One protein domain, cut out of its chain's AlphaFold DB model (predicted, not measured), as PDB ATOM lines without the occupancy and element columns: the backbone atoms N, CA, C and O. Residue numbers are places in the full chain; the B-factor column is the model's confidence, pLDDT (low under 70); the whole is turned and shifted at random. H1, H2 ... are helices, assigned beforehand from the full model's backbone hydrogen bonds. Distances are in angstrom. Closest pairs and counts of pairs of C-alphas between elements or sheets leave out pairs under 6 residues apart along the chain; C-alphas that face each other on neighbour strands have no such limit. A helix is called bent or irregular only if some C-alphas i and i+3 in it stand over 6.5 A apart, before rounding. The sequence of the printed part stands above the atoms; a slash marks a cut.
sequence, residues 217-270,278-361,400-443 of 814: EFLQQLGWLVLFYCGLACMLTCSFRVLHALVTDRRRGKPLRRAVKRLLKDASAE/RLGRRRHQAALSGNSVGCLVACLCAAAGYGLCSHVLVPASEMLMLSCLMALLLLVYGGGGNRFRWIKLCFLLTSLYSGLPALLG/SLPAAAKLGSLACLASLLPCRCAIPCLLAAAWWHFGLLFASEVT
ATOM      1  N   GLU A 217     159.794 202.689  76.535       72.56
ATOM      2  CA  GLU A 217     159.838 202.021  77.844       72.56
ATOM      3  C   GLU A 217     158.893 202.672  78.868       72.56
ATOM      4  O   GLU A 217     158.225 201.974  79.629       72.56
ATOM      5  N   PHE A 218     158.781 204.006  78.859       74.06
ATOM      6  CA  PHE A 218     157.852 204.738  79.724       74.06
ATOM      7  C   PHE A 218     156.395 204.487  79.316       74.06
ATOM      8  O   PHE A 218     155.553 204.244  80.177       74.06
ATOM      9  N   LEU A 219     156.096 204.463  78.012       77.12
ATOM     10  CA  LEU A 219     154.769 204.101  77.499       77.12
ATOM     11  C   LEU A 219     154.390 202.652  77.850       77.12
ATOM     12  O   LEU A 219     153.243 202.390  78.209       77.12
ATOM     13  N   GLN A 220     155.346 201.721  77.810       81.19
ATOM     14  CA  GLN A 220     155.136 200.332  78.217       81.19
ATOM     15  C   GLN A 220     154.880 200.214  79.730       81.19
ATOM     16  O   GLN A 220     153.915 199.564  80.134       81.19
ATOM     17  N   GLN A 221     155.680 200.884  80.569       79.19
ATOM     18  CA  GLN A 221     155.455 200.935  82.021       79.19
ATOM     19  C   GLN A 221     154.107 201.582  82.370       79.19
ATOM     20  O   GLN A 221     153.384 201.062  83.219       79.19
ATOM     21  N   LEU A 222     153.719 202.656  81.675       82.44
ATOM     22  CA  LEU A 222     152.407 203.293  81.816       82.44
ATOM     23  C   LEU A 222     151.265 202.333  81.439       82.44
ATOM     24  O   LEU A 222     150.249 202.296  82.129       82.44
ATOM     25  N   GLY A 223     151.441 201.511  80.398       82.56
ATOM     26  CA  GLY A 223     150.493 200.458  80.025       82.56
ATOM     27  C   GLY A 223     150.284 199.419  81.135       82.56
ATOM     28  O   GLY A 223     149.141 199.115  81.484       82.56
ATOM     29  N   TRP A 224     151.365 198.920  81.744       87.06
ATOM     30  CA  TRP A 224     151.278 197.980  82.871       87.06
ATOM     31  C   TRP A 224     150.686 198.619  84.134       87.06
ATOM     32  O   TRP A 224     149.871 197.988  84.809       87.06
ATOM     33  N   LEU A 225     151.013 199.885  84.409       84.81
ATOM     34  CA  LEU A 225     150.445 200.665  85.512       84.81
ATOM     35  C   LEU A 225     148.925 200.847  85.357       84.81
ATOM     36  O   LEU A 225     148.172 200.657  86.315       84.81
ATOM     37  N   VAL A 226     148.449 201.159  84.145       85.94
ATOM     38  CA  VAL A 226     147.011 201.241  83.835       85.94
ATOM     39  C   VAL A 226     146.342 199.872  83.992       85.94
ATOM     40  O   VAL A 226     145.303 199.784  84.645       85.94
ATOM     41  N   LEU A 227     146.948 198.792  83.480       83.25
ATOM     42  CA  LEU A 227     146.422 197.430  83.646       83.25
ATOM     43  C   LEU A 227     146.302 197.036  85.129       83.25
ATOM     44  O   LEU A 227     145.275 196.484  85.535       83.25
ATOM     45  N   PHE A 228     147.310 197.368  85.942       85.88
ATOM     46  CA  PHE A 228     147.303 197.173  87.392       85.88
ATOM     47  C   PHE A 228     146.142 197.920  88.060       85.88
ATOM     48  O   PHE A 228     145.330 197.291  88.742       85.88
ATOM     49  N   TYR A 229     146.007 199.233  87.838       87.38
ATOM     50  CA  TYR A 229     144.946 200.025  88.470       87.38
ATOM     51  C   TYR A 229     143.540 199.633  88.000       87.38
ATOM     52  O   TYR A 229     142.621 199.578  88.820       87.38
ATOM     53  N   CYS A 230     143.356 199.290  86.721       85.88
ATOM     54  CA  CYS A 230     142.090 198.753  86.222       85.88
ATOM     55  C   CYS A 230     141.755 197.399  86.873       85.88
ATOM     56  O   CYS A 230     140.640 197.221  87.368       85.88
ATOM     57  N   GLY A 231     142.720 196.473  86.953       84.25
ATOM     58  CA  GLY A 231     142.555 195.194  87.650       84.25
ATOM     59  C   GLY A 231     142.194 195.377  89.128       84.25
ATOM     60  O   GLY A 231     141.236 194.773  89.614       84.25
ATOM     61  N   LEU A 232     142.893 196.280  89.821       86.50
ATOM     62  CA  LEU A 232     142.656 196.628  91.224       86.50
ATOM     63  C   LEU A 232     141.259 197.237  91.442       86.50
ATOM     64  O   LEU A 232     140.559 196.850  92.378       86.50
ATOM     65  N   ALA A 233     140.802 198.135  90.563       87.44
ATOM     66  CA  ALA A 233     139.458 198.716  90.626       87.44
ATOM     67  C   ALA A 233     138.351 197.669  90.369       87.44
ATOM     68  O   ALA A 233     137.319 197.652  91.052       87.44
ATOM     69  N   CYS A 234     138.570 196.739  89.435       84.88
ATOM     70  CA  CYS A 234     137.679 195.600  89.219       84.88
ATOM     71  C   CYS A 234     137.655 194.653  90.436       84.88
ATOM     72  O   CYS A 234     136.576 194.257  90.884       84.88
ATOM     73  N   MET A 235     138.810 194.359  91.042       84.50
ATOM     74  CA  MET A 235     138.918 193.565  92.273       84.50
ATOM     75  C   MET A 235     138.200 194.243  93.452       84.50
ATOM     76  O   MET A 235     137.462 193.590  94.197       84.50
ATOM     77  N   LEU A 236     138.349 195.560  93.601       89.56
ATOM     78  CA  LEU A 236     137.720 196.368  94.647       89.56
ATOM     79  C   LEU A 236     136.192 196.420  94.496       89.56
ATOM     80  O   LEU A 236     135.468 196.155  95.456       89.56
ATOM     81  N   THR A 237     135.678 196.660  93.288       86.50
ATOM     82  CA  THR A 237     134.224 196.640  93.031       86.50
ATOM     83  C   THR A 237     133.623 195.235  93.162       86.50
ATOM     84  O   THR A 237     132.509 195.095  93.675       86.50
ATOM     85  N   CYS A 238     134.355 194.175  92.799       82.50
ATOM     86  CA  CYS A 238     134.004 192.794  93.154       82.50
ATOM     87  C   CYS A 238     133.920 192.595  94.676       82.50
ATOM     88  O   CYS A 238     132.937 192.046  95.177       82.50
ATOM     89  N   SER A 239     134.914 193.090  95.417       85.44
ATOM     90  CA  SER A 239     134.991 192.973  96.878       85.44
ATOM     91  C   SER A 239     133.826 193.673  97.568       85.44
ATOM     92  O   SER A 239     133.176 193.067  98.417       85.44
ATOM     93  N   PHE A 240     133.479 194.893  97.147       86.81
ATOM     94  CA  PHE A 240     132.311 195.608  97.661       86.81
ATOM     95  C   PHE A 240     130.986 194.910  97.327       86.81
ATOM     96  O   PHE A 240     130.118 194.839  98.196       86.81
ATOM     97  N   ARG A 241     130.820 194.332  96.127       82.69
ATOM     98  CA  ARG A 241     129.614 193.547  95.784       82.69
ATOM     99  C   ARG A 241     129.467 192.308  96.674       82.69
ATOM    100  O   ARG A 241     128.389 192.075  97.220       82.69
ATOM    101  N   VAL A 242     130.552 191.554  96.879       78.25
ATOM    102  CA  VAL A 242     130.580 190.386  97.780       78.25
ATOM    103  C   VAL A 242     130.340 190.803  99.235       78.25
ATOM    104  O   VAL A 242     129.547 190.173  99.935       78.25
ATOM    105  N   LEU A 243     130.953 191.896  99.695       81.81
ATOM    106  CA  LEU A 243     130.759 192.422 101.046       81.81
ATOM    107  C   LEU A 243     129.312 192.887 101.268       81.81
ATOM    108  O   LEU A 243     128.714 192.539 102.283       81.81
ATOM    109  N   HIS A 244     128.711 193.592 100.307       83.12
ATOM    110  CA  HIS A 244     127.309 194.010 100.358       83.12
ATOM    111  C   HIS A 244     126.355 192.806 100.423       83.12
ATOM    112  O   HIS A 244     125.461 192.777 101.270       83.12
ATOM    113  N   ALA A 245     126.582 191.767  99.610       74.94
ATOM    114  CA  ALA A 245     125.845 190.503  99.683       74.94
ATOM    115  C   ALA A 245     125.939 189.837 101.074       74.94
ATOM    116  O   ALA A 245     124.934 189.392 101.632       74.94
ATOM    117  N   LEU A 246     127.134 189.809 101.670       74.81
ATOM    118  CA  LEU A 246     127.364 189.234 103.000       74.81
ATOM    119  C   LEU A 246     126.740 190.071 104.127       74.81
ATOM    120  O   LEU A 246     126.146 189.516 105.052       74.81
ATOM    121  N   VAL A 247     126.839 191.401 104.062       79.19
ATOM    122  CA  VAL A 247     126.248 192.323 105.045       79.19
ATOM    123  C   VAL A 247     124.721 192.269 104.989       79.19
ATOM    124  O   VAL A 247     124.075 192.173 106.035       79.19
ATOM    125  N   THR A 248     124.134 192.288 103.788       72.75
ATOM    126  CA  THR A 248     122.676 192.234 103.609       72.75
ATOM    127  C   THR A 248     122.088 190.905 104.072       72.75
ATOM    128  O   THR A 248     121.095 190.932 104.803       72.75
ATOM    129  N   ASP A 249     122.708 189.755 103.775       67.94
ATOM    130  CA  ASP A 249     122.241 188.477 104.329       67.94
ATOM    131  C   ASP A 249     122.498 188.359 105.841       67.94
ATOM    132  O   ASP A 249     121.629 187.894 106.576       67.94
ATOM    133  N   ARG A 250     123.615 188.873 106.372       69.38
ATOM    134  CA  ARG A 250     123.862 188.878 107.828       69.38
ATOM    135  C   ARG A 250     122.851 189.740 108.598       69.38
ATOM    136  O   ARG A 250     122.487 189.369 109.716       69.38
ATOM    137  N   ARG A 251     122.368 190.846 108.009       73.44
ATOM    138  CA  ARG A 251     121.264 191.664 108.550       73.44
ATOM    139  C   ARG A 251     119.903 190.966 108.377       73.44
ATOM    140  O   ARG A 251     119.228 190.708 109.371       73.44
ATOM    141  N   ARG A 252     119.507 190.608 107.147       68.06
ATOM    142  CA  ARG A 252     118.161 190.077 106.814       68.06
ATOM    143  C   ARG A 252     117.959 188.592 107.171       68.06
ATOM    144  O   ARG A 252     116.825 188.134 107.303       68.06
ATOM    145  N   GLY A 253     119.029 187.826 107.366       63.81
ATOM    146  CA  GLY A 253     118.989 186.386 107.634       63.81
ATOM    147  C   GLY A 253     118.504 186.020 109.040       63.81
ATOM    148  O   GLY A 253     117.823 185.007 109.197       63.81
ATOM    149  N   LYS A 254     118.785 186.842 110.063       68.50
ATOM    150  CA  LYS A 254     118.259 186.640 111.429       68.50
ATOM    151  C   LYS A 254     116.723 186.755 111.501       68.50
ATOM    152  O   LYS A 254     116.110 185.793 111.969       68.50
ATOM    153  N   PRO A 255     116.077 187.857 111.056       71.44
ATOM    154  CA  PRO A 255     114.619 187.963 111.089       71.44
ATOM    155  C   PRO A 255     113.948 186.944 110.161       71.44
ATOM    156  O   PRO A 255     113.014 186.274 110.595       71.44
ATOM    157  N   LEU A 256     114.468 186.705 108.948       62.84
ATOM    158  CA  LEU A 256     113.846 185.731 108.044       62.84
ATOM    159  C   LEU A 256     113.897 184.294 108.587       62.84
ATOM    160  O   LEU A 256     112.907 183.578 108.492       62.84
ATOM    161  N   ARG A 257     114.999 183.863 109.221       65.31
ATOM    162  CA  ARG A 257     115.055 182.536 109.869       65.31
ATOM    163  C   ARG A 257     114.089 182.409 111.054       65.31
ATOM    164  O   ARG A 257     113.736 181.286 111.404       65.31
ATOM    165  N   ARG A 258     113.650 183.521 111.662       68.38
ATOM    166  CA  ARG A 258     112.556 183.534 112.650       68.38
ATOM    167  C   ARG A 258     111.192 183.446 111.956       68.38
ATOM    168  O   ARG A 258     110.392 182.612 112.359       68.38
ATOM    169  N   ALA A 259     110.958 184.220 110.895       69.94
ATOM    170  CA  ALA A 259     109.715 184.185 110.118       69.94
ATOM    171  C   ALA A 259     109.450 182.803 109.491       69.94
ATOM    172  O   ALA A 259     108.405 182.213 109.736       69.94
ATOM    173  N   VAL A 260     110.428 182.214 108.794       64.88
ATOM    174  CA  VAL A 260     110.308 180.870 108.193       64.88
ATOM    175  C   VAL A 260     110.071 179.786 109.257       64.88
ATOM    176  O   VAL A 260     109.297 178.865 109.025       64.88
ATOM    177  N   LYS A 261     110.659 179.914 110.457       65.75
ATOM    178  CA  LYS A 261     110.376 179.012 111.591       65.75
ATOM    179  C   LYS A 261     108.984 179.194 112.215       65.75
ATOM    180  O   LYS A 261     108.540 178.276 112.896       65.75
ATOM    181  N   ARG A 262     108.333 180.350 112.027       70.88
ATOM    182  CA  ARG A 262     106.938 180.602 112.438       70.88
ATOM    183  C   ARG A 262     105.946 180.109 111.381       70.88
ATOM    184  O   ARG A 262     104.948 179.517 111.749       70.88
ATOM    185  N   LEU A 263     106.251 180.304 110.096       67.81
ATOM    186  CA  LEU A 263     105.423 179.839 108.973       67.81
ATOM    187  C   LEU A 263     105.413 178.308 108.843       67.81
ATOM    188  O   LEU A 263     104.388 177.726 108.527       67.81
ATOM    189  N   LEU A 264     106.539 177.644 109.123       68.94
ATOM    190  CA  LEU A 264     106.653 176.180 109.142       68.94
ATOM    191  C   LEU A 264     106.527 175.615 110.570       68.94
ATOM    192  O   LEU A 264     107.250 174.684 110.924       68.94
ATOM    193  N   LYS A 265     105.679 176.203 111.428       72.62
ATOM    194  CA  LYS A 265     105.515 175.759 112.828       72.62
ATOM    195  C   LYS A 265     104.923 174.349 112.930       72.62
ATOM    196  O   LYS A 265     105.287 173.626 113.859       72.62
ATOM    197  N   ASP A 266     104.108 173.963 111.953       71.06
ATOM    198  CA  ASP A 266     103.299 172.739 111.987       71.06
ATOM    199  C   ASP A 266     103.841 171.638 111.043       71.06
ATOM    200  O   ASP A 266     103.515 170.468 111.199       71.06
ATOM    201  N   ALA A 267     104.756 171.988 110.127       70.25
ATOM    202  CA  ALA A 267     105.521 171.035 109.309       70.25
ATOM    203  C   ALA A 267     106.577 170.279 110.138       70.25
ATOM    204  O   ALA A 267     107.048 170.797 111.159       70.25
ATOM    205  N   SER A 268     107.021 169.097 109.695       69.94
ATOM    206  CA  SER A 268     107.935 168.255 110.483       69.94
ATOM    207  C   SER A 268     109.262 168.955 110.825       69.94
ATOM    208  O   SER A 268     109.723 169.880 110.144       69.94
ATOM    209  N   ALA A 269     109.911 168.522 111.913       69.62
ATOM    210  CA  ALA A 269     111.179 169.109 112.354       69.62
ATOM    211  C   ALA A 269     112.288 168.980 111.291       69.62
ATOM    212  O   ALA A 269     113.119 169.885 111.145       69.62
ATOM    213  N   GLU A 270     112.269 167.892 110.517       70.69
ATOM    214  CA  GLU A 270     113.215 167.644 109.438       70.69
ATOM    215  C   GLU A 270     112.963 168.554 108.231       70.69
ATOM    216  O   GLU A 270     113.880 169.281 107.838       70.69
ATOM    217  N   ARG A 278     117.815 174.826 102.364       62.50
ATOM    218  CA  ARG A 278     117.579 175.059 100.922       62.50
ATOM    219  C   ARG A 278     117.417 176.550 100.607       62.50
ATOM    220  O   ARG A 278     118.040 177.041  99.666       62.50
ATOM    221  N   LEU A 279     116.654 177.284 101.419       58.25
ATOM    222  CA  LEU A 279     116.393 178.718 101.247       58.25
ATOM    223  C   LEU A 279     117.662 179.556 101.501       58.25
ATOM    224  O   LEU A 279     117.975 180.454 100.718       58.25
ATOM    225  N   GLY A 280     118.466 179.193 102.509       60.03
ATOM    226  CA  GLY A 280     119.802 179.768 102.713       60.03
ATOM    227  C   GLY A 280     120.768 179.480 101.554       60.03
ATOM    228  O   GLY A 280     121.444 180.393 101.080       60.03
ATOM    229  N   ARG A 281     120.796 178.237 101.044       59.25
ATOM    230  CA  ARG A 281     121.647 177.839  99.904       59.25
ATOM    231  C   ARG A 281     121.284 178.623  98.638       59.25
ATOM    232  O   ARG A 281     122.175 179.215  98.036       59.25
ATOM    233  N   ARG A 282     119.991 178.713  98.283       56.31
ATOM    234  CA  ARG A 282     119.516 179.502  97.127       56.31
ATOM    235  C   ARG A 282     119.843 180.995  97.260       56.31
ATOM    236  O   ARG A 282     120.246 181.601  96.273       56.31
ATOM    237  N   ARG A 283     119.740 181.582  98.459       59.66
ATOM    238  CA  ARG A 283     120.085 182.999  98.679       59.66
ATOM    239  C   ARG A 283     121.577 183.285  98.512       59.66
ATOM    240  O   ARG A 283     121.919 184.206  97.775       59.66
ATOM    241  N   HIS A 284     122.459 182.510  99.148       57.53
ATOM    242  CA  HIS A 284     123.904 182.672  98.936       57.53
ATOM    243  C   HIS A 284     124.283 182.436  97.468       57.53
ATOM    244  O   HIS A 284     125.111 183.162  96.929       57.53
ATOM    245  N   GLN A 285     123.643 181.467  96.806       56.47
ATOM    246  CA  GLN A 285     123.865 181.180  95.392       56.47
ATOM    247  C   GLN A 285     123.496 182.373  94.498       56.47
ATOM    248  O   GLN A 285     124.339 182.790  93.714       56.47
ATOM    249  N   ALA A 286     122.307 182.965  94.659       54.75
ATOM    250  CA  ALA A 286     121.888 184.140  93.886       54.75
ATOM    251  C   ALA A 286     122.769 185.380  94.139       54.75
ATOM    252  O   ALA A 286     123.026 186.157  93.225       54.75
ATOM    253  N   ALA A 287     123.255 185.559  95.370       56.62
ATOM    254  CA  ALA A 287     124.062 186.720  95.738       56.62
ATOM    255  C   ALA A 287     125.534 186.638  95.276       56.62
ATOM    256  O   ALA A 287     126.200 187.668  95.203       56.62
ATOM    257  N   LEU A 288     126.052 185.436  94.978       58.72
ATOM    258  CA  LEU A 288     127.442 185.212  94.541       58.72
ATOM    259  C   LEU A 288     127.570 184.765  93.069       58.72
ATOM    260  O   LEU A 288     128.666 184.840  92.517       58.72
ATOM    261  N   SER A 289     126.494 184.324  92.406       55.16
ATOM    262  CA  SER A 289     126.558 183.797  91.030       55.16
ATOM    263  C   SER A 289     126.817 184.842  89.943       55.16
ATOM    264  O   SER A 289     127.108 184.467  88.814       55.16
ATOM    265  N   GLY A 290     126.680 186.136  90.243       55.94
ATOM    266  CA  GLY A 290     126.603 187.176  89.214       55.94
ATOM    267  C   GLY A 290     127.899 187.496  88.459       55.94
ATOM    268  O   GLY A 290     127.806 188.003  87.350       55.94
ATOM    269  N   ASN A 291     129.089 187.276  89.042       62.72
ATOM    270  CA  ASN A 291     130.355 187.752  88.449       62.72
ATOM    271  C   ASN A 291     131.643 187.045  88.944       62.72
ATOM    272  O   ASN A 291     132.735 187.596  88.830       62.72
ATOM    273  N   SER A 292     131.562 185.829  89.501       65.25
ATOM    274  CA  SER A 292     132.721 185.177  90.148       65.25
ATOM    275  C   SER A 292     133.936 184.980  89.226       65.25
ATOM    276  O   SER A 292     135.068 185.126  89.680       65.25
ATOM    277  N   VAL A 293     133.710 184.703  87.936       67.88
ATOM    278  CA  VAL A 293     134.773 184.587  86.920       67.88
ATOM    279  C   VAL A 293     135.442 185.941  86.668       67.88
ATOM    280  O   VAL A 293     136.665 186.028  86.693       67.88
ATOM    281  N   GLY A 294     134.660 187.017  86.524       70.88
ATOM    282  CA  GLY A 294     135.187 188.374  86.345       70.88
ATOM    283  C   GLY A 294     136.056 188.838  87.519       70.88
ATOM    284  O   GLY A 294     137.056 189.516  87.311       70.88
ATOM    285  N   CYS A 295     135.740 188.408  88.745       73.44
ATOM    286  CA  CYS A 295     136.572 188.696  89.915       73.44
ATOM    287  C   CYS A 295     137.913 187.937  89.903       73.44
ATOM    288  O   CYS A 295     138.918 188.495  90.332       73.44
ATOM    289  N   LEU A 296     137.954 186.700  89.389       72.56
ATOM    290  CA  LEU A 296     139.211 185.960  89.197       72.56
ATOM    291  C   LEU A 296     140.070 186.593  88.095       72.56
ATOM    292  O   LEU A 296     141.261 186.807  88.305       72.56
ATOM    293  N   VAL A 297     139.462 186.967  86.963       74.88
ATOM    294  CA  VAL A 297     140.145 187.695  85.879       74.88
ATOM    295  C   VAL A 297     140.713 189.024  86.388       74.88
ATOM    296  O   VAL A 297     141.875 189.317  86.134       74.88
ATOM    297  N   ALA A 298     139.957 189.785  87.186       78.56
ATOM    298  CA  ALA A 298     140.438 191.027  87.794       78.56
ATOM    299  C   ALA A 298     141.677 190.824  88.688       78.56
ATOM    300  O   ALA A 298     142.634 191.589  88.580       78.56
ATOM    301  N   CYS A 299     141.693 189.773  89.520       80.06
ATOM    302  CA  CYS A 299     142.866 189.413  90.323       80.06
ATOM    303  C   CYS A 299     144.082 189.053  89.451       80.06
ATOM    304  O   CYS A 299     145.193 189.473  89.764       80.06
ATOM    305  N   LEU A 300     143.882 188.312  88.354       76.56
ATOM    306  CA  LEU A 300     144.957 187.949  87.421       76.56
ATOM    307  C   LEU A 300     145.506 189.176  86.675       76.56
ATOM    308  O   LEU A 300     146.721 189.334  86.592       76.56
ATOM    309  N   CYS A 301     144.644 190.084  86.208       76.38
ATOM    310  CA  CYS A 301     145.063 191.346  85.590       76.38
ATOM    311  C   CYS A 301     145.829 192.246  86.572       76.38
ATOM    312  O   CYS A 301     146.847 192.821  86.195       76.38
ATOM    313  N   ALA A 302     145.390 192.332  87.833       80.88
ATOM    314  CA  ALA A 302     146.110 193.069  88.871       80.88
ATOM    315  C   ALA A 302     147.485 192.443  89.176       80.88
ATOM    316  O   ALA A 302     148.471 193.165  89.302       80.88
ATOM    317  N   ALA A 303     147.577 191.110  89.247       79.69
ATOM    318  CA  ALA A 303     148.836 190.408  89.503       79.69
ATOM    319  C   ALA A 303     149.834 190.559  88.341       79.69
ATOM    320  O   ALA A 303     150.998 190.882  88.572       79.69
ATOM    321  N   ALA A 304     149.371 190.392  87.097       76.88
ATOM    322  CA  ALA A 304     150.189 190.584  85.900       76.88
ATOM    323  C   ALA A 304     150.629 192.048  85.734       76.88
ATOM    324  O   ALA A 304     151.801 192.307  85.476       76.88
ATOM    325  N   GLY A 305     149.719 193.008  85.943       77.75
ATOM    326  CA  GLY A 305     150.039 194.435  85.910       77.75
ATOM    327  C   GLY A 305     151.077 194.827  86.964       77.75
ATOM    328  O   GLY A 305     152.030 195.526  86.638       77.75
ATOM    329  N   TYR A 306     150.951 194.332  88.202       81.38
ATOM    330  CA  TYR A 306     151.936 194.600  89.256       81.38
ATOM    331  C   TYR A 306     153.306 193.983  88.942       81.38
ATOM    332  O   TYR A 306     154.317 194.667  89.046       81.38
ATOM    333  N   GLY A 307     153.346 192.719  88.500       78.00
ATOM    334  CA  GLY A 307     154.593 192.006  88.192       78.00
ATOM    335  C   GLY A 307     155.355 192.507  86.956       78.00
ATOM    336  O   GLY A 307     156.493 192.091  86.748       78.00
ATOM    337  N   LEU A 308     154.743 193.374  86.141       74.31
ATOM    338  CA  LEU A 308     155.340 193.997  84.952       74.31
ATOM    339  C   LEU A 308     155.540 195.521  85.103       74.31
ATOM    340  O   LEU A 308     156.148 196.153  84.238       74.31
ATOM    341  N   CYS A 309     155.049 196.119  86.191       78.06
ATOM    342  CA  CYS A 309     155.210 197.538  86.497       78.06
ATOM    343  C   CYS A 309     156.490 197.792  87.307       78.06
ATOM    344  O   CYS A 309     156.927 196.961  88.099       78.06
ATOM    345  N   SER A 310     157.073 198.984  87.171       71.62
ATOM    346  CA  SER A 310     158.131 199.447  88.069       71.62
ATOM    347  C   SER A 310     157.545 199.781  89.451       71.62
ATOM    348  O   SER A 310     156.642 200.610  89.576       71.62
ATOM    349  N   HIS A 311     158.067 199.145  90.509       70.56
ATOM    350  CA  HIS A 311     157.538 199.263  91.881       70.56
ATOM    351  C   HIS A 311     157.528 200.710  92.421       70.56
ATOM    352  O   HIS A 311     156.701 201.052  93.261       70.56
ATOM    353  N   VAL A 312     158.392 201.583  91.885       71.06
ATOM    354  CA  VAL A 312     158.548 202.997  92.279       71.06
ATOM    355  C   VAL A 312     157.284 203.843  92.041       71.06
ATOM    356  O   VAL A 312     157.072 204.822  92.754       71.06
ATOM    357  N   LEU A 313     156.436 203.493  91.064       70.44
ATOM    358  CA  LEU A 313     155.235 204.279  90.728       70.44
ATOM    359  C   LEU A 313     153.990 203.902  91.553       70.44
ATOM    360  O   LEU A 313     152.978 204.599  91.472       70.44
ATOM    361  N   VAL A 314     154.038 202.828  92.351       80.50
ATOM    362  CA  VAL A 314     152.888 202.344  93.132       80.50
ATOM    363  C   VAL A 314     153.042 202.753  94.607       80.50
ATOM    364  O   VAL A 314     154.028 202.373  95.237       80.50
ATOM    365  N   PRO A 315     152.083 203.483  95.217       83.62
ATOM    366  CA  PRO A 315     152.178 203.924  96.612       83.62
ATOM    367  C   PRO A 315     151.928 202.758  97.585       83.62
ATOM    368  O   PRO A 315     150.825 202.568  98.105       83.62
ATOM    369  N   ALA A 316     152.970 201.959  97.830       82.31
ATOM    370  CA  ALA A 316     152.900 200.692  98.559       82.31
ATOM    371  C   ALA A 316     152.213 200.787  99.935       82.31
ATOM    372  O   ALA A 316     151.410 199.922 100.271       82.31
ATOM    373  N   SER A 317     152.444 201.849 100.717       83.81
ATOM    374  CA  SER A 317     151.840 201.991 102.055       83.81
ATOM    375  C   SER A 317     150.322 202.205 102.031       83.81
ATOM    376  O   SER A 317     149.618 201.749 102.931       83.81
ATOM    377  N   GLU A 318     149.794 202.848 100.989       83.81
ATOM    378  CA  GLU A 318     148.355 203.081 100.818       83.81
ATOM    379  C   GLU A 318     147.661 201.820 100.284       83.81
ATOM    380  O   GLU A 318     146.575 201.454 100.742       83.81
ATOM    381  N   MET A 319     148.335 201.088  99.392       85.81
ATOM    382  CA  MET A 319     147.852 199.807  98.870       85.81
ATOM    383  C   MET A 319     147.918 198.686  99.925       85.81
ATOM    384  O   MET A 319     147.003 197.862 100.003       85.81
ATOM    385  N   LEU A 320     148.926 198.695 100.807       85.81
ATOM    386  CA  LEU A 320     148.998 197.843 102.002       85.81
ATOM    387  C   LEU A 320     147.798 198.088 102.932       85.81
ATOM    388  O   LEU A 320     147.151 197.140 103.373       85.81
ATOM    389  N   MET A 321     147.454 199.354 103.196       84.31
ATOM    390  CA  MET A 321     146.290 199.696 104.023       84.31
ATOM    391  C   MET A 321     144.987 199.163 103.417       84.31
ATOM    392  O   MET A 321     144.216 198.488 104.103       84.31
ATOM    393  N   LEU A 322     144.754 199.440 102.130       88.50
ATOM    394  CA  LEU A 322     143.552 199.017 101.408       88.50
ATOM    395  C   LEU A 322     143.397 197.490 101.406       88.50
ATOM    396  O   LEU A 322     142.310 196.974 101.672       88.50
ATOM    397  N   SER A 323     144.485 196.770 101.135       87.56
ATOM    398  CA  SER A 323     144.488 195.310 101.040       87.56
ATOM    399  C   SER A 323     144.273 194.625 102.392       87.56
ATOM    400  O   SER A 323     143.396 193.764 102.502       87.56
ATOM    401  N   CYS A 324     144.963 195.061 103.451       84.75
ATOM    402  CA  CYS A 324     144.733 194.569 104.814       84.75
ATOM    403  C   CYS A 324     143.294 194.832 105.290       84.75
ATOM    404  O   CYS A 324     142.654 193.943 105.860       84.75
ATOM    405  N   LEU A 325     142.751 196.020 105.007       86.19
ATOM    406  CA  LEU A 325     141.376 196.388 105.351       86.19
ATOM    407  C   LEU A 325     140.344 195.526 104.603       86.19
ATOM    408  O   LEU A 325     139.400 195.026 105.220       86.19
ATOM    409  N   MET A 326     140.529 195.289 103.301       86.62
ATOM    410  CA  MET A 326     139.618 194.455 102.506       86.62
ATOM    411  C   MET A 326     139.686 192.974 102.893       86.62
ATOM    412  O   MET A 326     138.638 192.334 103.028       86.62
ATOM    413  N   ALA A 327     140.883 192.437 103.152       84.88
ATOM    414  CA  ALA A 327     141.050 191.083 103.675       84.88
ATOM    415  C   ALA A 327     140.323 190.912 105.022       84.88
ATOM    416  O   ALA A 327     139.532 189.977 105.186       84.88
ATOM    417  N   LEU A 328     140.511 191.851 105.959       83.75
ATOM    418  CA  LEU A 328     139.861 191.826 107.270       83.75
ATOM    419  C   LEU A 328     138.332 191.921 107.163       83.75
ATOM    420  O   LEU A 328     137.633 191.123 107.789       83.75
ATOM    421  N   LEU A 329     137.792 192.823 106.337       84.06
ATOM    422  CA  LEU A 329     136.345 192.936 106.124       84.06
ATOM    423  C   LEU A 329     135.747 191.641 105.553       84.06
ATOM    424  O   LEU A 329     134.755 191.133 106.084       84.06
ATOM    425  N   LEU A 330     136.352 191.058 104.517       80.12
ATOM    426  CA  LEU A 330     135.868 189.809 103.918       80.12
ATOM    427  C   LEU A 330     135.932 188.631 104.912       80.12
ATOM    428  O   LEU A 330     134.982 187.843 105.007       80.12
ATOM    429  N   LEU A 331     136.987 188.550 105.730       76.94
ATOM    430  CA  LEU A 331     137.118 187.545 106.789       76.94
ATOM    431  C   LEU A 331     136.094 187.741 107.919       76.94
ATOM    432  O   LEU A 331     135.480 186.759 108.349       76.94
ATOM    433  N   VAL A 332     135.839 188.976 108.362       78.00
ATOM    434  CA  VAL A 332     134.866 189.296 109.425       78.00
ATOM    435  C   VAL A 332     133.421 189.081 108.964       78.00
ATOM    436  O   VAL A 332     132.604 188.562 109.735       78.00
ATOM    437  N   TYR A 333     133.081 189.441 107.721       73.19
ATOM    438  CA  TYR A 333     131.707 189.383 107.210       73.19
ATOM    439  C   TYR A 333     131.326 188.068 106.515       73.19
ATOM    440  O   TYR A 333     130.148 187.714 106.561       73.19
ATOM    441  N   GLY A 334     132.280 187.297 105.971       67.00
ATOM    442  CA  GLY A 334     132.065 185.988 105.324       67.00
ATOM    443  C   GLY A 334     131.669 184.853 106.283       67.00
ATOM    444  O   GLY A 334     132.385 183.860 106.401       67.00
ATOM    445  N   GLY A 335     130.605 185.025 107.065       54.88
ATOM    446  CA  GLY A 335     130.308 184.237 108.265       54.88
ATOM    447  C   GLY A 335     129.715 182.843 108.032       54.88
ATOM    448  O   GLY A 335     128.505 182.664 108.152       54.88
ATOM    449  N   GLY A 336     130.566 181.836 107.824       50.72
ATOM    450  CA  GLY A 336     130.217 180.437 108.110       50.72
ATOM    451  C   GLY A 336     130.156 180.146 109.623       50.72
ATOM    452  O   GLY A 336     130.700 180.896 110.434       50.72
ATOM    453  N   GLY A 337     129.494 179.048 110.017       54.16
ATOM    454  CA  GLY A 337     129.437 178.589 111.420       54.16
ATOM    455  C   GLY A 337     130.784 178.071 111.953       54.16
ATOM    456  O   GLY A 337     131.767 178.060 111.219       54.16
ATOM    457  N   ASN A 338     130.837 177.592 113.207       50.31
ATOM    458  CA  ASN A 338     132.095 177.255 113.911       50.31
ATOM    459  C   ASN A 338     133.111 176.421 113.100       50.31
ATOM    460  O   ASN A 338     134.298 176.718 113.170       50.31
ATOM    461  N   ARG A 339     132.679 175.458 112.271       53.72
ATOM    462  CA  ARG A 339     133.585 174.686 111.390       53.72
ATOM    463  C   ARG A 339     134.398 175.564 110.417       53.72
ATOM    464  O   ARG A 339     135.572 175.301 110.200       53.72
ATOM    465  N   PHE A 340     133.827 176.657 109.908       56.66
ATOM    466  CA  PHE A 340     134.517 177.606 109.021       56.66
ATOM    467  C   PHE A 340     135.388 178.636 109.761       56.66
ATOM    468  O   PHE A 340     136.169 179.330 109.115       56.66
ATOM    469  N   ARG A 341     135.286 178.755 111.096       61.12
ATOM    470  CA  ARG A 341     136.208 179.601 111.878       61.12
ATOM    471  C   ARG A 341     137.615 179.008 111.874       61.12
ATOM    472  O   ARG A 341     138.562 179.732 111.590       61.12
ATOM    473  N   TRP A 342     137.723 177.700 112.099       60.12
ATOM    474  CA  TRP A 342     138.994 176.974 112.062       60.12
ATOM    475  C   TRP A 342     139.662 177.054 110.688       60.12
ATOM    476  O   TRP A 342     140.818 177.442 110.616       60.12
ATOM    477  N   ILE A 343     138.916 176.833 109.598       64.69
ATOM    478  CA  ILE A 343     139.447 176.944 108.225       64.69
ATOM    479  C   ILE A 343     140.048 178.338 107.963       64.69
ATOM    480  O   ILE A 343     141.143 178.441 107.418       64.69
ATOM    481  N   LYS A 344     139.386 179.418 108.404       66.38
ATOM    482  CA  LYS A 344     139.928 180.786 108.293       66.38
ATOM    483  C   LYS A 344     141.149 181.034 109.173       66.38
ATOM    484  O   LYS A 344     142.039 181.764 108.756       66.38
ATOM    485  N   LEU A 345     141.170 180.474 110.381       67.44
ATOM    486  CA  LEU A 345     142.297 180.606 111.301       67.44
ATOM    487  C   LEU A 345     143.530 179.888 110.743       67.44
ATOM    488  O   LEU A 345     144.590 180.496 110.661       67.44
ATOM    489  N   CYS A 346     143.376 178.650 110.269       65.00
ATOM    490  CA  CYS A 346     144.426 177.918 109.565       65.00
ATOM    491  C   CYS A 346     144.884 178.680 108.314       65.00
ATOM    492  O   CYS A 346     146.078 178.891 108.152       65.00
ATOM    493  N   PHE A 347     143.957 179.180 107.487       68.56
ATOM    494  CA  PHE A 347     144.302 179.995 106.319       68.56
ATOM    495  C   PHE A 347     145.146 181.232 106.690       68.56
ATOM    496  O   PHE A 347     146.170 181.481 106.056       68.56
ATOM    497  N   LEU A 348     144.753 181.982 107.727       68.12
ATOM    498  CA  LEU A 348     145.513 183.133 108.225       68.12
ATOM    499  C   LEU A 348     146.903 182.728 108.730       68.12
ATOM    500  O   LEU A 348     147.879 183.382 108.382       68.12
ATOM    501  N   LEU A 349     147.004 181.646 109.508       66.75
ATOM    502  CA  LEU A 349     148.271 181.158 110.061       66.75
ATOM    503  C   LEU A 349     149.228 180.670 108.963       66.75
ATOM    504  O   LEU A 349     150.385 181.082 108.946       66.75
ATOM    505  N   THR A 350     148.752 179.870 108.003       65.31
ATOM    506  CA  THR A 350     149.545 179.432 106.842       65.31
ATOM    507  C   THR A 350     149.971 180.619 105.976       65.31
ATOM    508  O   THR A 350     151.115 180.675 105.530       65.31
ATOM    509  N   SER A 351     149.093 181.606 105.776       66.94
ATOM    510  CA  SER A 351     149.411 182.793 104.974       66.94
ATOM    511  C   SER A 351     150.419 183.710 105.668       66.94
ATOM    512  O   SER A 351     151.339 184.199 105.015       66.94
ATOM    513  N   LEU A 352     150.299 183.897 106.987       68.88
ATOM    514  CA  LEU A 352     151.266 184.625 107.812       68.88
ATOM    515  C   LEU A 352     152.634 183.928 107.800       68.88
ATOM    516  O   LEU A 352     153.646 184.580 107.566       68.88
ATOM    517  N   TYR A 353     152.658 182.601 107.955       65.94
ATOM    518  CA  TYR A 353     153.875 181.793 107.859       65.94
ATOM    519  C   TYR A 353     154.535 181.905 106.473       65.94
ATOM    520  O   TYR A 353     155.742 182.105 106.381       65.94
ATOM    521  N   SER A 354     153.748 181.881 105.388       63.88
ATOM    522  CA  SER A 354     154.261 182.057 104.017       63.88
ATOM    523  C   SER A 354     154.809 183.463 103.724       63.88
ATOM    524  O   SER A 354     155.640 183.619 102.832       63.88
ATOM    525  N   GLY A 355     154.348 184.481 104.464       60.75
ATOM    526  CA  GLY A 355     154.813 185.867 104.362       60.75
ATOM    527  C   GLY A 355     155.989 186.205 105.282       60.75
ATOM    528  O   GLY A 355     156.680 187.194 105.047       60.75
ATOM    529  N   LEU A 356     156.246 185.384 106.304       65.62
ATOM    530  CA  LEU A 356     157.273 185.627 107.318       65.62
ATOM    531  C   LEU A 356     158.684 185.863 106.734       65.62
ATOM    532  O   LEU A 356     159.334 186.810 107.177       65.62
ATOM    533  N   PRO A 357     159.161 185.108 105.716       63.47
ATOM    534  CA  PRO A 357     160.480 185.350 105.127       63.47
ATOM    535  C   PRO A 357     160.589 186.713 104.427       63.47
ATOM    536  O   PRO A 357     161.618 187.372 104.538       63.47
ATOM    537  N   ALA A 358     159.521 187.176 103.765       61.06
ATOM    538  CA  ALA A 358     159.501 188.474 103.084       61.06
ATOM    539  C   ALA A 358     159.524 189.659 104.070       61.06
ATOM    540  O   ALA A 358     160.056 190.716 103.751       61.06
ATOM    541  N   LEU A 359     158.988 189.466 105.281       63.19
ATOM    542  CA  LEU A 359     158.983 190.468 106.354       63.19
ATOM    543  C   LEU A 359     160.297 190.509 107.161       63.19
ATOM    544  O   LEU A 359     160.585 191.518 107.799       63.19
ATOM    545  N   LEU A 360     161.081 189.424 107.159       63.88
ATOM    546  CA  LEU A 360     162.332 189.296 107.926       63.88
ATOM    547  C   LEU A 360     163.604 189.456 107.070       63.88
ATOM    548  O   LEU A 360     164.665 189.773 107.611       63.88
ATOM    549  N   GLY A 361     163.501 189.238 105.754       54.84
ATOM    550  CA  GLY A 361     164.623 189.010 104.835       54.84
ATOM    551  C   GLY A 361     165.812 189.985 104.890       54.84
ATOM    552  O   GLY A 361     166.942 189.504 104.932       54.84
ATOM    553  N   SER A 400     161.243 174.774  98.870       50.84
ATOM    554  CA  SER A 400     161.409 175.246 100.246       50.84
ATOM    555  C   SER A 400     160.111 175.092 101.054       50.84
ATOM    556  O   SER A 400     159.018 175.063 100.482       50.84
ATOM    557  N   LEU A 401     160.183 175.053 102.393       48.53
ATOM    558  CA  LEU A 401     158.980 175.010 103.248       48.53
ATOM    559  C   LEU A 401     157.959 176.135 102.936       48.53
ATOM    560  O   LEU A 401     156.762 175.847 102.881       48.53
ATOM    561  N   PRO A 402     158.374 177.391 102.664       50.81
ATOM    562  CA  PRO A 402     157.464 178.444 102.206       50.81
ATOM    563  C   PRO A 402     156.828 178.173 100.834       50.81
ATOM    564  O   PRO A 402     155.682 178.565 100.612       50.81
ATOM    565  N   ALA A 403     157.516 177.490  99.914       46.50
ATOM    566  CA  ALA A 403     156.935 177.071  98.638       46.50
ATOM    567  C   ALA A 403     155.949 175.907  98.812       46.50
ATOM    568  O   ALA A 403     154.873 175.940  98.221       46.50
ATOM    569  N   ALA A 404     156.241 174.947  99.696       49.50
ATOM    570  CA  ALA A 404     155.283 173.926 100.117       49.50
ATOM    571  C   ALA A 404     154.055 174.550 100.810       49.50
ATOM    572  O   ALA A 404     152.932 174.120 100.571       49.50
ATOM    573  N   ALA A 405     154.225 175.628 101.586       54.09
ATOM    574  CA  ALA A 405     153.118 176.391 102.165       54.09
ATOM    575  C   ALA A 405     152.310 177.182 101.114       54.09
ATOM    576  O   ALA A 405     151.091 177.284 101.248       54.09
ATOM    577  N   LYS A 406     152.947 177.698 100.049       51.69
ATOM    578  CA  LYS A 406     152.262 178.299  98.885       51.69
ATOM    579  C   LYS A 406     151.517 177.250  98.049       51.69
ATOM    580  O   LYS A 406     150.388 177.493  97.644       51.69
ATOM    581  N   LEU A 407     152.099 176.072  97.826       49.03
ATOM    582  CA  LEU A 407     151.425 174.941  97.180       49.03
ATOM    583  C   LEU A 407     150.271 174.416  98.041       49.03
ATOM    584  O   LEU A 407     149.195 174.157  97.518       49.03
ATOM    585  N   GLY A 408     150.445 174.348  99.362       52.59
ATOM    586  CA  GLY A 408     149.398 173.991 100.318       52.59
ATOM    587  C   GLY A 408     148.271 175.023 100.390       52.59
ATOM    588  O   GLY A 408     147.101 174.645 100.452       52.59
ATOM    589  N   SER A 409     148.576 176.326 100.313       54.19
ATOM    590  CA  SER A 409     147.538 177.356 100.211       54.19
ATOM    591  C   SER A 409     146.825 177.285  98.860       54.19
ATOM    592  O   SER A 409     145.599 177.292  98.843       54.19
ATOM    593  N   LEU A 410     147.539 177.095  97.745       50.34
ATOM    594  CA  LEU A 410     146.943 176.883  96.419       50.34
ATOM    595  C   LEU A 410     146.093 175.603  96.346       50.34
ATOM    596  O   LEU A 410     145.007 175.648  95.779       50.34
ATOM    597  N   ALA A 411     146.502 174.501  96.977       47.50
ATOM    598  CA  ALA A 411     145.725 173.261  97.071       47.50
ATOM    599  C   ALA A 411     144.494 173.405  97.987       47.50
ATOM    600  O   ALA A 411     143.427 172.856  97.702       47.50
ATOM    601  N   CYS A 412     144.595 174.200  99.057       50.44
ATOM    602  CA  CYS A 412     143.459 174.597  99.889       50.44
ATOM    603  C   CYS A 412     142.471 175.478  99.100       50.44
ATOM    604  O   CYS A 412     141.267 175.244  99.124       50.44
ATOM    605  N   LEU A 413     142.966 176.442  98.315       50.16
ATOM    606  CA  LEU A 413     142.147 177.255  97.409       50.16
ATOM    607  C   LEU A 413     141.508 176.386  96.301       50.16
ATOM    608  O   LEU A 413     140.331 176.572  95.994       50.16
ATOM    609  N   ALA A 414     142.233 175.400  95.760       49.09
ATOM    610  CA  ALA A 414     141.759 174.473  94.728       49.09
ATOM    611  C   ALA A 414     140.658 173.528  95.237       49.09
ATOM    612  O   ALA A 414     139.586 173.447  94.643       49.09
ATOM    613  N   SER A 415     140.862 172.883  96.389       52.06
ATOM    614  CA  SER A 415     139.838 172.054  97.048       52.06
ATOM    615  C   SER A 415     138.611 172.857  97.516       52.06
ATOM    616  O   SER A 415     137.545 172.288  97.762       52.06
ATOM    617  N   LEU A 416     138.710 174.191  97.562       49.81
ATOM    618  CA  LEU A 416     137.597 175.102  97.814       49.81
ATOM    619  C   LEU A 416     136.831 175.553  96.548       49.81
ATOM    620  O   LEU A 416     135.726 176.075  96.713       49.81
ATOM    621  N   LEU A 417     137.316 175.323  95.315       49.25
ATOM    622  CA  LEU A 417     136.596 175.702  94.076       49.25
ATOM    623  C   LEU A 417     135.153 175.146  93.985       49.25
ATOM    624  O   LEU A 417     134.254 175.916  93.630       49.25
ATOM    625  N   PRO A 418     134.870 173.871  94.335       42.97
ATOM    626  CA  PRO A 418     133.502 173.333  94.316       42.97
ATOM    627  C   PRO A 418     132.565 174.043  95.310       42.97
ATOM    628  O   PRO A 418     131.347 174.130  95.119       42.97
ATOM    629  N   CYS A 419     133.127 174.594  96.387       51.50
ATOM    630  CA  CYS A 419     132.384 175.277  97.434       51.50
ATOM    631  C   CYS A 419     132.173 176.755  97.084       51.50
ATOM    632  O   CYS A 419     132.921 177.617  97.530       51.50
ATOM    633  N   ARG A 420     131.068 177.096  96.406       50.72
ATOM    634  CA  ARG A 420     130.695 178.502  96.091       50.72
ATOM    635  C   ARG A 420     130.643 179.456  97.306       50.72
ATOM    636  O   ARG A 420     130.708 180.667  97.130       50.72
ATOM    637  N   CYS A 421     130.587 178.938  98.536       52.72
ATOM    638  CA  CYS A 421     130.746 179.711  99.779       52.72
ATOM    639  C   CYS A 421     132.183 180.216 100.041       52.72
ATOM    640  O   CYS A 421     132.377 181.027 100.945       52.72
ATOM    641  N   ALA A 422     133.184 179.737  99.298       61.03
ATOM    642  CA  ALA A 422     134.596 180.044  99.499       61.03
ATOM    643  C   ALA A 422     135.052 181.349  98.837       61.03
ATOM    644  O   ALA A 422     136.066 181.893  99.259       61.03
ATOM    645  N   ILE A 423     134.310 181.891  97.862       70.00
ATOM    646  CA  ILE A 423     134.678 183.110  97.109       70.00
ATOM    647  C   ILE A 423     135.129 184.282  98.014       70.00
ATOM    648  O   ILE A 423     136.155 184.884  97.704       70.00
ATOM    649  N   PRO A 424     134.480 184.593  99.161       73.12
ATOM    650  CA  PRO A 424     134.967 185.634 100.073       73.12
ATOM    651  C   PRO A 424     136.327 185.317 100.711       73.12
ATOM    652  O   PRO A 424     137.073 186.232 101.037       73.12
ATOM    653  N   CYS A 425     136.654 184.034 100.890       72.81
ATOM    654  CA  CYS A 425     137.947 183.578 101.400       72.81
ATOM    655  C   CYS A 425     139.014 183.589 100.294       72.81
ATOM    656  O   CYS A 425     140.114 184.054 100.560       72.81
ATOM    657  N   LEU A 426     138.681 183.188  99.055       73.19
ATOM    658  CA  LEU A 426     139.578 183.334  97.893       73.19
ATOM    659  C   LEU A 426     139.963 184.811  97.677       73.19
ATOM    660  O   LEU A 426     141.120 185.140  97.435       73.19
ATOM    661  N   LEU A 427     138.987 185.713  97.801       78.62
ATOM    662  CA  LEU A 427     139.186 187.146  97.597       78.62
ATOM    663  C   LEU A 427     139.930 187.799  98.773       78.62
ATOM    664  O   LEU A 427     140.796 188.639  98.548       78.62
ATOM    665  N   ALA A 428     139.670 187.369 100.014       78.75
ATOM    666  CA  ALA A 428     140.484 187.758 101.168       78.75
ATOM    667  C   ALA A 428     141.933 187.250 101.062       78.75
ATOM    668  O   ALA A 428     142.849 187.969 101.449       78.75
ATOM    669  N   ALA A 429     142.144 186.049 100.511       75.12
ATOM    670  CA  ALA A 429     143.468 185.492 100.252       75.12
ATOM    671  C   ALA A 429     144.235 186.315  99.213       75.12
ATOM    672  O   ALA A 429     145.379 186.689  99.454       75.12
ATOM    673  N   ALA A 430     143.588 186.661  98.096       78.38
ATOM    674  CA  ALA A 430     144.175 187.531  97.083       78.38
ATOM    675  C   ALA A 430     144.565 188.898  97.673       78.38
ATOM    676  O   ALA A 430     145.702 189.330  97.500       78.38
ATOM    677  N   TRP A 431     143.676 189.541  98.442       86.44
ATOM    678  CA  TRP A 431     144.009 190.786  99.145       86.44
ATOM    679  C   TRP A 431     145.169 190.615 100.131       86.44
ATOM    680  O   TRP A 431     146.065 191.449 100.143       86.44
ATOM    681  N   TRP A 432     145.208 189.536 100.919       82.94
ATOM    682  CA  TRP A 432     146.313 189.281 101.848       82.94
ATOM    683  C   TRP A 432     147.657 189.091 101.126       82.94
ATOM    684  O   TRP A 432     148.667 189.645 101.554       82.94
ATOM    685  N   HIS A 433     147.679 188.366 100.004       78.56
ATOM    686  CA  HIS A 433     148.892 188.193  99.204       78.56
ATOM    687  C   HIS A 433     149.347 189.494  98.526       78.56
ATOM    688  O   HIS A 433     150.544 189.769  98.534       78.56
ATOM    689  N   PHE A 434     148.431 190.337  98.033       80.19
ATOM    690  CA  PHE A 434     148.786 191.696  97.605       80.19
ATOM    691  C   PHE A 434     149.328 192.537  98.772       80.19
ATOM    692  O   PHE A 434     150.333 193.216  98.604       80.19
ATOM    693  N   GLY A 435     148.743 192.436  99.969       81.12
ATOM    694  CA  GLY A 435     149.263 193.084 101.175       81.12
ATOM    695  C   GLY A 435     150.707 192.684 101.485       81.12
ATOM    696  O   GLY A 435     151.544 193.553 101.699       81.12
ATOM    697  N   LEU A 436     151.035 191.390 101.420       77.31
ATOM    698  CA  LEU A 436     152.414 190.910 101.583       77.31
ATOM    699  C   LEU A 436     153.366 191.435 100.490       77.31
ATOM    700  O   LEU A 436     154.498 191.781 100.809       77.31
ATOM    701  N   LEU A 437     152.906 191.537  99.235       77.25
ATOM    702  CA  LEU A 437     153.684 192.101  98.119       77.25
ATOM    703  C   LEU A 437     153.895 193.619  98.226       77.25
ATOM    704  O   LEU A 437     154.887 194.127  97.725       77.25
ATOM    705  N   PHE A 438     152.989 194.354  98.873       81.62
ATOM    706  CA  PHE A 438     153.219 195.766  99.176       81.62
ATOM    707  C   PHE A 438     154.091 195.943 100.422       81.62
ATOM    708  O   PHE A 438     154.870 196.886 100.479       81.62
ATOM    709  N   ALA A 439     153.991 195.047 101.411       77.81
ATOM    710  CA  ALA A 439     154.723 195.151 102.673       77.81
ATOM    711  C   ALA A 439     156.254 195.078 102.517       77.81
ATOM    712  O   ALA A 439     156.945 195.717 103.308       77.81
ATOM    713  N   SER A 440     156.782 194.370 101.510       76.62
ATOM    714  CA  SER A 440     158.223 194.382 101.191       76.62
ATOM    715  C   SER A 440     158.713 195.741 100.677       76.62
ATOM    716  O   SER A 440     159.853 196.116 100.934       76.62
ATOM    717  N   GLU A 441     157.838 196.507 100.018       76.44
ATOM    718  CA  GLU A 441     158.157 197.795  99.383       76.44
ATOM    719  C   GLU A 441     157.842 199.016 100.275       76.44
ATOM    720  O   GLU A 441     158.022 200.168  99.865       76.44
ATOM    721  N   VAL A 442     157.334 198.814 101.499       77.19
ATOM    722  CA  VAL A 442     156.969 199.923 102.397       77.19
ATOM    723  C   VAL A 442     158.197 200.507 103.095       77.19
ATOM    724  O   VAL A 442     158.791 199.918 103.995       77.19
ATOM    725  N   THR A 443     158.522 201.751 102.740       79.50
ATOM    726  CA  THR A 443     159.542 202.551 103.428       79.50
ATOM    727  C   THR A 443     159.065 203.039 104.802       79.50
ATOM    728  O   THR A 443     157.870 203.222 105.040       79.50
TER     729      THR A 443
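AT A GLANCE: This is residues 217 to 270, 278 to 361 and 400 to 443 of the 814 residues of an uncharacterized protein of Macrostomum lignano (UniProt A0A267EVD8). A long bent helix, H1, runs along one side of an elongated bundle, with H3 beside its arm H1a, H7 in the middle next to H4, and H5 with H6 on the side away from H1a. The H1b end reaches beyond the other helices, and residues 262 to 268 stick out. The printed part has 182 residues with seven named helices, H1 to H7 in order, and no named strand: all helix. It is only just compact, close to loose (radius of gyration of the C-alphas 19.0 A), spanning 71 by 36 by 26 A.

IN THESE COORDINATES: H1, residues 217 to 263, was assigned as one helix by its hydrogen bonds but is bent: C-alphas 251 and 254 are 6.5 A apart. Arm H1a, residues 217 to 251, runs 50.4 A from C-alpha 217 at (159.838, 202.021, 77.844); H1b is residues 254 to 263. H2 is residues 278 to 288, H3 292 to 308, H4 316 to 333, H5 338 to 360 at 33.1 A, H6 401 to 415, and H7 420 to 439 at 30.0 A, ending at (154.723, 195.151, 102.673). H5 and H7 are irregular: C-alphas 354 and 357 are 7.1 A apart, 421 and 424 7.3 A.

HOW THE PARTS SIT: H1a touches H3, C-alphas of Phe 228 and Gly 305 closest at 4.1 A. H1b touches no helix. H7 touches H4 (Ala 428 and Ala 327, C-alphas 4.2 A), H5 (Leu 436 and Gly 355, 6.2 A) and H2 (Arg 420 and Gln 285, 7.4 A). H6 touches H5. Not every O i to N i+4 pair is within hydrogen-bond range in H5, 15 of 19, and H7, 14 of 16.

THE WHOLE: Cuts leave gaps of 12.1 A between C-alphas 270 and 278, and 14.9 A between 361 and 400. Residues under pLDDT 70 include 278 to 293, 334 to 361 and 400 to 422.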